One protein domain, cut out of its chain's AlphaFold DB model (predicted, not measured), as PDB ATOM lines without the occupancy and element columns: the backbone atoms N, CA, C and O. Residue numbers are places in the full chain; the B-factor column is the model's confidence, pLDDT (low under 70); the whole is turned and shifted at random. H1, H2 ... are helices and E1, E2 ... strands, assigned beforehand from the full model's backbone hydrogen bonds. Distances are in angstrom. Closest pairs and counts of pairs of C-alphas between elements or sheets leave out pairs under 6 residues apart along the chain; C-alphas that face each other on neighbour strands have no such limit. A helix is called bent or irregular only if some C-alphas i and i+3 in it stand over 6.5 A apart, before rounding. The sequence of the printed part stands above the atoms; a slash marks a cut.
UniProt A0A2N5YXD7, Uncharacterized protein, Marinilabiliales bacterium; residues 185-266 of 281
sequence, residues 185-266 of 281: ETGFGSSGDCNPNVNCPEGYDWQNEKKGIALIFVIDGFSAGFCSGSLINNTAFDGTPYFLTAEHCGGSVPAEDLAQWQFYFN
ATOM      1  N   GLU A 185     162.715 294.547 154.830       54.44
ATOM      2  CA  GLU A 185     161.789 293.766 154.007       54.44
ATOM      3  C   GLU A 185     161.949 294.142 152.526       54.44
ATOM      4  O   GLU A 185     162.299 295.279 152.186       54.44
ATOM      5  N   THR A 186     161.716 293.182 151.632       53.31
ATOM      6  CA  THR A 186     161.790 293.405 150.185       53.31
ATOM      7  C   THR A 186     160.672 294.347 149.745       53.31
ATOM      8  O   THR A 186     159.534 294.172 150.164       53.31
ATOM      9  N   GLY A 187     160.957 295.319 148.873       52.47
ATOM     10  CA  GLY A 187     159.904 296.133 148.247       52.47
ATOM     11  C   GLY A 187     159.262 295.466 147.018       52.47
ATOM     12  O   GLY A 187     158.522 296.125 146.288       52.47
ATOM     13  N   PHE A 188     159.607 294.208 146.727       61.50
ATOM     14  CA  PHE A 188     158.908 293.404 145.728       61.50
ATOM     15  C   PHE A 188     157.446 293.250 146.169       61.50
ATOM     16  O   PHE A 188     157.187 293.059 147.355       61.50
ATOM     17  N   GLY A 189     156.499 293.454 145.250       59.72
ATOM     18  CA  GLY A 189     155.077 293.580 145.601       59.72
ATOM     19  C   GLY A 189     154.649 294.965 146.117       59.72
ATOM     20  O   GLY A 189     153.534 295.116 146.587       59.72
ATOM     21  N   SER A 190     155.484 296.009 146.009       65.56
ATOM     22  CA  SER A 190     155.090 297.390 146.377       65.56
ATOM     23  C   SER A 190     154.144 298.082 145.383       65.56
ATOM     24  O   SER A 190     153.766 299.240 145.589       65.56
ATOM     25  N   SER A 191     153.752 297.402 144.300       74.88
ATOM     26  CA  SER A 191     152.617 297.838 143.487       74.88
ATOM     27  C   SER A 191     151.371 297.915 144.365       74.88
ATOM     28  O   SER A 191     151.186 297.069 145.228       74.88
ATOM     29  N   GLY A 192     150.500 298.904 144.148       73.62
ATOM     30  CA  GLY A 192     149.307 299.040 144.987       73.62
ATOM     31  C   GLY A 192     148.453 297.766 144.999       73.62
ATOM     32  O   GLY A 192     148.311 297.126 143.958       73.62
ATOM     33  N   ASP A 193     147.837 297.463 146.142       81.00
ATOM     34  CA  ASP A 193     147.082 296.227 146.434       81.00
ATOM     35  C   ASP A 193     145.941 295.897 145.442       81.00
ATOM     36  O   ASP A 193     145.311 294.847 145.519       81.00
ATOM     37  N   CYS A 194     145.616 296.800 144.510       86.44
ATOM     38  CA  CYS A 194     144.648 296.558 143.443       86.44
ATOM     39  C   CYS A 194     145.214 295.815 142.220       86.44
ATOM     40  O   CYS A 194     144.445 295.513 141.308       86.44
ATOM     41  N   ASN A 195     146.529 295.593 142.141       87.50
ATOM     42  CA  ASN A 195     147.170 294.945 140.996       87.50
ATOM     43  C   ASN A 195     147.224 293.419 141.214       87.50
ATOM     44  O   ASN A 195     147.892 292.986 142.145       87.50
ATOM     45  N   PRO A 196     146.550 292.596 140.387       89.94
ATOM     46  CA  PRO A 196     146.592 291.146 140.540       89.94
ATOM     47  C   PRO A 196     147.871 290.546 139.944       89.94
ATOM     48  O   PRO A 196     148.326 290.958 138.871       89.94
ATOM     49  N   ASN A 197     148.397 289.502 140.584       91.00
ATOM     50  CA  ASN A 197     149.476 288.692 140.023       91.00
ATOM     51  C   ASN A 197     149.005 287.944 138.763       91.00
ATOM     52  O   ASN A 197     147.885 287.439 138.696       91.00
ATOM     53  N   VAL A 198     149.878 287.799 137.756       92.56
ATOM     54  CA  VAL A 198     149.545 287.116 136.481       92.56
ATOM     55  C   VAL A 198     149.210 285.627 136.654       92.56
ATOM     56  O   VAL A 198     148.634 285.000 135.768       92.56
ATOM     57  N   ASN A 199     149.564 285.046 137.800       92.75
ATOM     58  CA  ASN A 199     149.263 283.661 138.150       92.75
ATOM     59  C   ASN A 199     147.987 283.521 139.008       92.75
ATOM     60  O   ASN A 199     147.655 282.417 139.439       92.75
ATOM     61  N   CYS A 200     147.232 284.609 139.201       94.69
ATOM     62  CA  CYS A 200     145.852 284.584 139.687       94.69
ATOM     63  C   CYS A 200     144.861 284.109 138.601       94.69
ATOM     64  O   CYS A 200     145.212 284.083 137.416       94.69
ATOM     65  N   PRO A 201     143.611 283.742 138.966       96.19
ATOM     66  CA  PRO A 201     142.608 283.252 138.016       96.19
ATOM     67  C   PRO A 201     142.374 284.145 136.789       96.19
ATOM     68  O   PRO A 201     142.093 283.637 135.704       96.19
ATOM     69  N   GLU A 202     142.526 285.461 136.934       94.62
ATOM     70  CA  GLU A 202     142.409 286.458 135.866       94.62
ATOM     71  C   GLU A 202     143.472 286.286 134.765       94.62
ATOM     72  O   GLU A 202     143.237 286.658 133.614       94.62
ATOM     73  N   GLY A 203     144.635 285.718 135.101       95.19
ATOM     74  CA  GLY A 203     145.773 285.540 134.198       95.19
ATOM     75  C   GLY A 203     145.898 284.143 133.578       95.19
ATOM     76  O   GLY A 203     146.817 283.903 132.788       95.19
ATOM     77  N   TYR A 204     144.993 283.207 133.885       95.25
ATOM     78  CA  TYR A 204     145.079 281.815 133.406       95.25
ATOM     79  C   TYR A 204     145.068 281.679 131.880       95.25
ATOM     80  O   TYR A 204     145.744 280.800 131.345       95.25
ATOM     81  N   ASP A 205     144.378 282.575 131.179       97.56
ATOM     82  CA  ASP A 205     144.325 282.564 129.714       97.56
ATOM     83  C   ASP A 205     145.540 283.246 129.051       97.56
ATOM     84  O   ASP A 205     145.697 283.152 127.837       97.56
ATOM     85  N   TRP A 206     146.429 283.883 129.825       95.94
ATOM     86  CA  TRP A 206     147.521 284.743 129.328       95.94
ATOM     87  C   TRP A 206     148.926 284.158 129.547       95.94
ATOM     88  O   TRP A 206     149.940 284.857 129.496       95.94
ATOM     89  N   GLN A 207     149.009 282.851 129.808       95.62
ATOM     90  CA  GLN A 207     150.257 282.170 130.179       95.62
ATOM     91  C   GLN A 207     151.285 282.085 129.039       95.62
ATOM     92  O   GLN A 207     152.467 281.829 129.289       95.62
ATOM     93  N   ASN A 208     150.861 282.283 127.787       95.00
ATOM     94  CA  ASN A 208     151.772 282.334 126.645       95.00
ATOM     95  C   ASN A 208     152.282 283.757 126.411       95.00
ATOM     96  O   ASN A 208     153.482 283.954 126.240       95.00
ATOM     97  N   GLU A 209     151.385 284.736 126.452       95.19
ATOM     98  CA  GLU A 209     151.648 286.153 126.219       95.19
ATOM     99  C   GLU A 209     152.577 286.721 127.289       95.19
ATOM    100  O   GLU A 209     153.517 287.446 126.956       95.19
ATOM    101  N   LYS A 210     152.391 286.327 128.557       94.50
ATOM    102  CA  LYS A 210     153.232 286.801 129.665       94.50
ATOM    103  C   LYS A 210     154.721 286.500 129.470       94.50
ATOM    104  O   LYS A 210     155.558 287.296 129.874       94.50
ATOM    105  N   LYS A 211     155.065 285.408 128.771       94.12
ATOM    106  CA  LYS A 211     156.463 285.035 128.470       94.12
ATOM    107  C   LYS A 211     157.147 286.029 127.533       94.12
ATOM    108  O   LYS A 211     158.370 286.075 127.478       94.12
ATOM    109  N   GLY A 212     156.360 286.784 126.767       95.25
ATOM    110  CA  GLY A 212     156.852 287.856 125.916       95.25
ATOM    111  C   GLY A 212     157.000 289.190 126.641       95.25
ATOM    112  O   GLY A 212     157.559 290.101 126.044       95.25
ATOM    113  N   ILE A 213     156.500 289.336 127.873       95.94
ATOM    114  CA  ILE A 213     156.541 290.588 128.637       95.94
ATOM    115  C   ILE A 213     157.864 290.684 129.402       95.94
ATOM    116  O   ILE A 213     158.318 289.707 129.998       95.94
ATOM    117  N   ALA A 214     158.458 291.878 129.415       94.69
ATOM    118  CA  ALA A 214     159.603 292.181 130.265       94.69
ATOM    119  C   ALA A 214     159.407 293.494 131.023       94.69
ATOM    120  O   ALA A 214     158.905 294.481 130.473       94.69
ATOM    121  N   LEU A 215     159.876 293.505 132.270       91.94
ATOM    122  CA  LEU A 215     160.313 294.730 132.924       91.94
ATOM    123  C   LEU A 215     161.618 295.158 132.246       91.94
ATOM    124  O   LEU A 215     162.502 294.331 132.024       91.94
ATOM    125  N   ILE A 216     161.743 296.436 131.908       93.81
ATOM    126  CA  ILE A 216     162.947 296.972 131.275       93.81
ATOM    127  C   ILE A 216     163.539 298.083 132.131       93.81
ATOM    128  O   ILE A 216     162.817 298.974 132.577       93.81
ATOM    129  N   PHE A 217     164.851 298.025 132.350       95.06
ATOM    130  CA  PHE A 217     165.625 299.142 132.880       95.06
ATOM    131  C   PHE A 217     166.285 299.854 131.704       95.06
ATOM    132  O   PHE A 217     167.078 299.258 130.968       95.06
ATOM    133  N   VAL A 218     165.896 301.107 131.498       95.62
ATOM    134  CA  VAL A 218     166.226 301.888 130.305       95.62
ATOM    135  C   VAL A 218     167.218 302.987 130.641       95.62
ATOM    136  O   VAL A 218     167.138 303.594 131.711       95.62
ATOM    137  N   ILE A 219     168.122 303.254 129.702       95.38
ATOM    138  CA  ILE A 219     169.031 304.402 129.701       95.38
ATOM    139  C   ILE A 219     168.542 305.392 128.637       95.38
ATOM    140  O   ILE A 219     168.307 305.005 127.492       95.38
ATOM    141  N   ASP A 220     168.362 306.649 129.036       93.00
ATOM    142  CA  ASP A 220     167.942 307.780 128.200       93.00
ATOM    143  C   ASP A 220     168.874 308.969 128.476       93.00
ATOM    144  O   ASP A 220     168.630 309.807 129.358       93.00
ATOM    145  N   GLY A 221     170.015 308.978 127.777       92.12
ATOM    146  CA  GLY A 221     171.094 309.939 127.960       92.12
ATOM    147  C   GLY A 221     171.600 309.977 129.403       92.12
ATOM    148  O   GLY A 221     172.279 309.070 129.882       92.12
ATOM    149  N   PHE A 222     171.267 311.057 130.115       93.75
ATOM    150  CA  PHE A 222     171.665 311.255 131.514       93.75
ATOM    151  C   PHE A 222     170.669 310.703 132.541       93.75
ATOM    152  O   PHE A 222     170.844 310.902 133.744       93.75
ATOM    153  N   SER A 223     169.606 310.041 132.090       95.00
ATOM    154  CA  SER A 223     168.546 309.500 132.939       95.00
ATOM    155  C   SER A 223     168.455 307.988 132.786       95.00
ATOM    156  O   SER A 223     168.706 307.449 131.716       95.00
ATOM    157  N   ALA A 224     168.037 307.313 133.849       96.44
ATOM    158  CA  ALA A 224     167.630 305.919 133.804       96.44
ATOM    159  C   ALA A 224     166.261 305.747 134.463       96.44
ATOM    160  O   ALA A 224     165.882 306.539 135.333       96.44
ATOM    161  N   GLY A 225     165.515 304.726 134.057       94.75
ATOM    162  CA  GLY A 225     164.147 304.488 134.515       94.75
ATOM    163  C   GLY A 225     163.708 303.045 134.323       94.75
ATOM    164  O   GLY A 225     164.410 302.249 133.704       94.75
ATOM    165  N   PHE A 226     162.523 302.726 134.837       93.38
ATOM    166  CA  PHE A 226     161.856 301.461 134.546       93.38
ATOM    167  C   PHE A 226     160.665 301.680 133.634       93.38
ATOM    168  O   PHE A 226     159.908 302.638 133.790       93.38
ATOM    169  N   CYS A 227     160.480 300.734 132.729       93.75
ATOM    170  CA  CYS A 227     159.316 300.623 131.875       93.75
ATOM    171  C   CYS A 227     158.936 299.148 131.715       93.75
ATOM    172  O   CYS A 227     159.545 298.253 132.302       93.75
ATOM    173  N   SER A 228     157.940 298.877 130.884       93.94
ATOM    174  CA  SER A 228     157.633 297.522 130.438       93.94
ATOM    175  C   SER A 228     157.550 297.478 128.919       93.94
ATOM    176  O   SER A 228     157.408 298.504 128.247       93.94
ATOM    177  N   GLY A 229     157.616 296.279 128.368       95.38
ATOM    178  CA  GLY A 229     157.340 296.055 126.959       95.38
ATOM    179  C   GLY A 229     157.065 294.594 126.667       95.38
ATOM    180  O   GLY A 229     157.001 293.769 127.582       95.38
ATOM    181  N   SER A 230     156.866 294.284 125.391       96.94
ATOM    182  CA  SER A 230     156.520 292.937 124.955       96.94
ATOM    183  C   SER A 230     157.174 292.568 123.629       96.94
ATOM    184  O   SER A 230     157.287 293.401 122.728       96.94
ATOM    185  N   LEU A 231     157.570 291.305 123.494       97.19
ATOM    186  CA  LEU A 231     157.950 290.709 122.220       97.19
ATOM    187  C   LEU A 231     156.736 290.629 121.288       97.19
ATOM    188  O   LEU A 231     155.690 290.091 121.650       97.19
ATOM    189  N   ILE A 232     156.897 291.112 120.058       96.44
ATOM    190  CA  ILE A 232     155.856 291.123 119.031       96.44
ATOM    191  C   ILE A 232     156.297 290.274 117.842       96.44
ATOM    192  O   ILE A 232     157.397 290.411 117.312       96.44
ATOM    193  N   ASN A 233     155.406 289.396 117.396       95.12
ATOM    194  CA  ASN A 233     155.648 288.575 116.220       95.12
ATOM    195  C   ASN A 233     155.505 289.388 114.918       95.12
ATOM    196  O   ASN A 233     154.845 290.426 114.869       95.12
ATOM    197  N   ASN A 234     156.072 288.875 113.832       95.25
ATOM    198  CA  ASN A 234     155.951 289.434 112.490       95.25
ATOM    199  C   ASN A 234     155.276 288.428 111.532       95.25
ATOM    200  O   ASN A 234     155.070 287.260 111.862       95.25
ATOM    201  N   THR A 235     154.931 288.865 110.315       97.50
ATOM    202  CA  THR A 235     154.243 288.013 109.323       97.50
ATOM    203  C   THR A 235     155.111 286.888 108.749       97.50
ATOM    204  O   THR A 235     154.585 286.029 108.042       97.50
ATOM    205  N   ALA A 236     156.423 286.895 109.002       97.06
ATOM    206  CA  ALA A 236     157.345 285.841 108.585       97.06
ATOM    207  C   ALA A 236     157.459 284.703 109.614       97.06
ATOM    208  O   ALA A 236     157.952 283.635 109.256       97.06
ATOM    209  N   PHE A 237     156.973 284.897 110.850       93.81
ATOM    210  CA  PHE A 237     157.018 283.900 111.932       93.81
ATOM    211  C   PHE A 237     158.432 283.350 112.188       93.81
ATOM    212  O   PHE A 237     158.615 282.164 112.465       93.81
ATOM    213  N   ASP A 238     159.449 284.198 112.051       94.88
ATOM    214  CA  ASP A 238     160.854 283.782 112.058       94.88
ATOM    215  C   ASP A 238     161.527 283.842 113.438       94.88
ATOM    216  O   ASP A 238     162.672 283.408 113.581       94.88
ATOM    217  N   GLY A 239     160.811 284.338 114.449       92.00
ATOM    218  CA  GLY A 239     161.329 284.503 115.805       92.00
ATOM    219  C   GLY A 239     162.268 285.699 115.971       92.00
ATOM    220  O   GLY A 239     162.993 285.746 116.960       92.00
ATOM    221  N   THR A 240     162.281 286.655 115.035       94.19
ATOM    222  CA  THR A 240     163.000 287.923 115.226       94.19
ATOM    223  C   THR A 240     162.473 288.629 116.486       94.19
ATOM    224  O   THR A 240     161.260 288.841 116.578       94.19
ATOM    225  N   PRO A 241     163.338 289.008 117.449       92.69
ATOM    226  CA  PRO A 241     162.916 289.525 118.751       92.69
ATOM    227  C   PRO A 241     162.539 291.012 118.680       92.69
ATOM    228  O   PRO A 241     163.167 291.861 119.308       92.69
ATOM    229  N   TYR A 242     161.514 291.356 117.896       94.88
ATOM    230  CA  TYR A 242     160.968 292.709 117.919       94.88
ATOM    231  C   TYR A 242     160.353 292.983 119.286       94.88
ATOM    232  O   TYR A 242     159.443 292.274 119.708       94.88
ATOM    233  N   PHE A 243     160.836 294.019 119.962       94.56
ATOM    234  CA  PHE A 243     160.367 294.398 121.285       94.56
ATOM    235  C   PHE A 243     159.640 295.743 121.214       94.56
ATOM    236  O   PHE A 243     160.205 296.745 120.777       94.56
ATOM    237  N   LEU A 244     158.369 295.757 121.613       95.38
ATOM    238  CA  LEU A 244     157.520 296.943 121.638       95.38
ATOM    239  C   LEU A 244     157.485 297.536 123.050       95.38
ATOM    240  O   LEU A 244     157.152 296.841 124.008       95.38
ATOM    241  N   THR A 245     157.761 298.833 123.162       94.88
ATOM    242  CA  THR A 245     157.596 299.623 124.390       94.88
ATOM    243  C   THR A 245     157.065 301.025 124.054       94.88
ATOM    244  O   THR A 245     156.753 301.314 122.896       94.88
ATOM    245  N   ALA A 246     156.899 301.885 125.057       91.50
ATOM    246  CA  ALA A 246     156.413 303.246 124.876       91.50
ATOM    247  C   ALA A 246     157.541 304.204 124.462       91.50
ATOM    248  O   ALA A 246     158.680 304.074 124.896       91.50
ATOM    249  N   GLU A 247     157.209 305.217 123.659       89.31
ATOM    250  CA  GLU A 247     158.191 306.202 123.184       89.31
ATOM    251  C   GLU A 247     158.852 306.970 124.342       89.31
ATOM    252  O   GLU A 247     160.070 307.118 124.356       89.31
ATOM    253  N   HIS A 248     158.088 307.320 125.383       87.56
ATOM    254  CA  HIS A 248     158.610 308.020 126.561       87.56
ATOM    255  C   HIS A 248     159.597 307.189 127.403       87.56
ATOM    256  O   HIS A 248     160.190 307.726 128.335       87.56
ATOM    257  N   CYS A 249     159.754 305.893 127.112       89.38
ATOM    258  CA  CYS A 249     160.745 305.026 127.749       89.38
ATOM    259  C   CYS A 249     162.134 305.132 127.107       89.38
ATOM    260  O   CYS A 249     163.070 304.504 127.585       89.38
ATOM    261  N   GLY A 250     162.267 305.891 126.017       82.12
ATOM    262  CA  GLY A 250     163.514 306.039 125.271       82.12
ATOM    263  C   GLY A 250     163.412 305.576 123.818       82.12
ATOM    264  O   GLY A 250     164.374 305.074 123.249       82.12
ATOM    265  N   GLY A 251     162.254 305.762 123.177       74.81
ATOM    266  CA  GLY A 251     162.039 305.436 121.760       74.81
ATOM    267  C   GLY A 251     162.879 306.260 120.774       74.81
ATOM    268  O   GLY A 251     162.867 305.965 119.581       74.81
ATOM    269  N   SER A 252     163.608 307.265 121.266       80.31
ATOM    270  CA  SER A 252     164.420 308.198 120.477       80.31
ATOM    271  C   SER A 252     165.895 308.261 120.922       80.31
ATOM    272  O   SER A 252     166.608 309.181 120.518       80.31
ATOM    273  N   VAL A 253     166.359 307.323 121.760       87.88
ATOM    274  CA  VAL A 253     167.737 307.313 122.298       87.88
ATOM    275  C   VAL A 253     168.732 306.742 121.274       87.88
ATOM    276  O   VAL A 253     168.336 305.952 120.406       87.88
ATOM    277  N   PRO A 254     170.017 307.139 121.312       89.94
ATOM    278  CA  PRO A 254     171.020 306.590 120.408       89.94
ATOM    279  C   PRO A 254     171.229 305.086 120.643       89.94
ATOM    280  O   PRO A 254     170.976 304.552 121.722       89.94
ATOM    281  N   ALA A 255     171.729 304.387 119.619       89.38
ATOM    282  CA  ALA A 255     171.943 302.937 119.674       89.38
ATOM    283  C   ALA A 255     172.899 302.500 120.801       89.38
ATOM    284  O   ALA A 255     172.786 301.383 121.297       89.38
ATOM    285  N   GLU A 256     173.818 303.377 121.206       88.25
ATOM    286  CA  GLU A 256     174.736 303.152 122.326       88.25
ATOM    287  C   GLU A 256     174.006 303.017 123.669       88.25
ATOM    288  O   GLU A 256     174.283 302.072 124.405       88.25
ATOM    289  N   ASP A 257     173.017 303.874 123.937       91.12
ATOM    290  CA  ASP A 257     172.189 303.790 125.141       91.12
ATOM    291  C   ASP A 257     171.303 302.535 125.089       91.12
ATOM    292  O   ASP A 257     171.205 301.804 126.075       91.12
ATOM    293  N   LEU A 258     170.711 302.226 123.923       91.75
ATOM    294  CA  LEU A 258     169.905 301.007 123.730       91.75
ATOM    295  C   LEU A 258     170.702 299.729 124.025       91.75
ATOM    296  O   LEU A 258     170.155 298.782 124.590       91.75
ATOM    297  N   ALA A 259     171.989 299.693 123.667       92.06
ATOM    298  CA  ALA A 259     172.860 298.542 123.906       92.06
ATOM    299  C   ALA A 259     173.145 298.285 125.399       92.06
ATOM    300  O   ALA A 259     173.665 297.224 125.746       92.06
ATOM    301  N   GLN A 260     172.798 299.233 126.274       93.75
ATOM    302  CA  GLN A 260     172.964 299.149 127.724       93.75
ATOM    303  C   GLN A 260     171.641 298.930 128.473       93.75
ATOM    304  O   GLN A 260     171.649 298.846 129.706       93.75
ATOM    305  N   TRP A 261     170.513 298.814 127.764       94.62
ATOM    306  CA  TRP A 261     169.228 298.472 128.371       94.62
ATOM    307  C   TRP A 261     169.229 297.046 128.917       94.62
ATOM    308  O   TRP A 261     169.845 296.137 128.356       94.62
ATOM    309  N   GLN A 262     168.489 296.840 130.002       93.44
ATOM    310  CA  GLN A 262     168.368 295.540 130.659       93.44
ATOM    311  C   GLN A 262     166.925 295.062 130.569       93.44
ATOM    312  O   GLN A 262     165.991 295.821 130.825       93.44
ATOM    313  N   PHE A 263     166.750 293.793 130.203       93.25
ATOM    314  CA  PHE A 263     165.447 293.177 129.971       93.25
ATOM    315  C   PHE A 263     165.256 292.017 130.946       93.25
ATOM    316  O   PHE A 263     165.964 291.011 130.876       93.25
ATOM    317  N   TYR A 264     164.277 292.153 131.833       89.69
ATOM    318  CA  TYR A 264     163.927 291.169 132.850       89.69
ATOM    319  C   TYR A 264     162.644 290.451 132.430       89.69
ATOM    320  O   TYR A 264     161.529 290.935 132.644       89.69
ATOM    321  N   PHE A 265     162.807 289.297 131.785       91.44
ATOM    322  CA  PHE A 265     161.706 288.390 131.453       91.44
ATOM    323  C   PHE A 265     161.355 287.500 132.647       91.44
ATOM    324  O   PHE A 265     162.199 287.243 133.500       91.44
ATOM    325  N   ASN A 266     160.120 286.986 132.677       88.12
ATOM    326  CA  ASN A 266     159.605 286.149 133.774       88.12
ATOM    327  C   ASN A 266     159.710 286.829 135.155       88.12
ATOM    328  O   ASN A 266     159.871 286.166 136.177       88.12
TER     329      ASN A 266
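AT A GLANCE: This is residues 185 to 266 of the 281 residues of an uncharacterized protein of Marinilabiliales bacterium (UniProt A0A2N5YXD7). A strongly twisted sheet of four strands is built round the long, bent hairpin of E1 and E2, with the short strands E3 and E4 at its edges. Before it comes a loose arm, residues 185 to 200, leading to H1; residues 190 to 196 and 200 to 205 stick out. The printed part has 82 residues, under half in named elements, in the order H1, H2, E1, E2, E3, H3, E4; the class is mixed. The sheet, E3, E2, E1, E4, is antiparallel. The whole is loose and flat, with a radius of gyration of the C-alphas of 14.9 A and spans of 41 by 40 by 18 A.

HOW THE PARTS SIT: H1, residues 201 to 206, is not on the sheet and is irregular: C-alphas 202 and 205 are 7.5 A apart. It meets H2, residues 209 to 212, only through their tight link. H2 is on the sheet. E1, residues 213 to 220, and E2, residues 223 to 232, form an antiparallel hairpin, N 216 and O 227 being 2.9 A apart; E1 bends by 50 degrees at residue 217, E2 by 62 degrees at residue 226. E3, residues 242 to 245, completes a meander, each strand the antiparallel neighbour of the one before, with N 244 and O 230 2.8 A apart. H3, residues 255 to 258, only grazes the sheet with residues 256 to 258. E4, residues 262 to 265, is antiparallel to E1 at 171 degrees, with N 217 and O 262 2.9 A apart. H1 has 0 of 2 O i to N i+4 pairs within hydrogen-bond range and 2 of 3 O i to N i+3 pairs; H2 and H3 are too short for the former.

IN THESE COORDINATES: H1 begins at C-alpha 201 (142.608, 283.252, 138.016). E1 is 20.6 A long and E2 26.3 A. E4 ends at C-alpha 265 (161.706, 288.390, 131.453).

THE WHOLE: The two C-alphas farthest apart, of Glu 185 and Ala 236, are 46.3 A apart. The printed part has no cut, and no link is long. Residues 185 to 190 have pLDDT under 70.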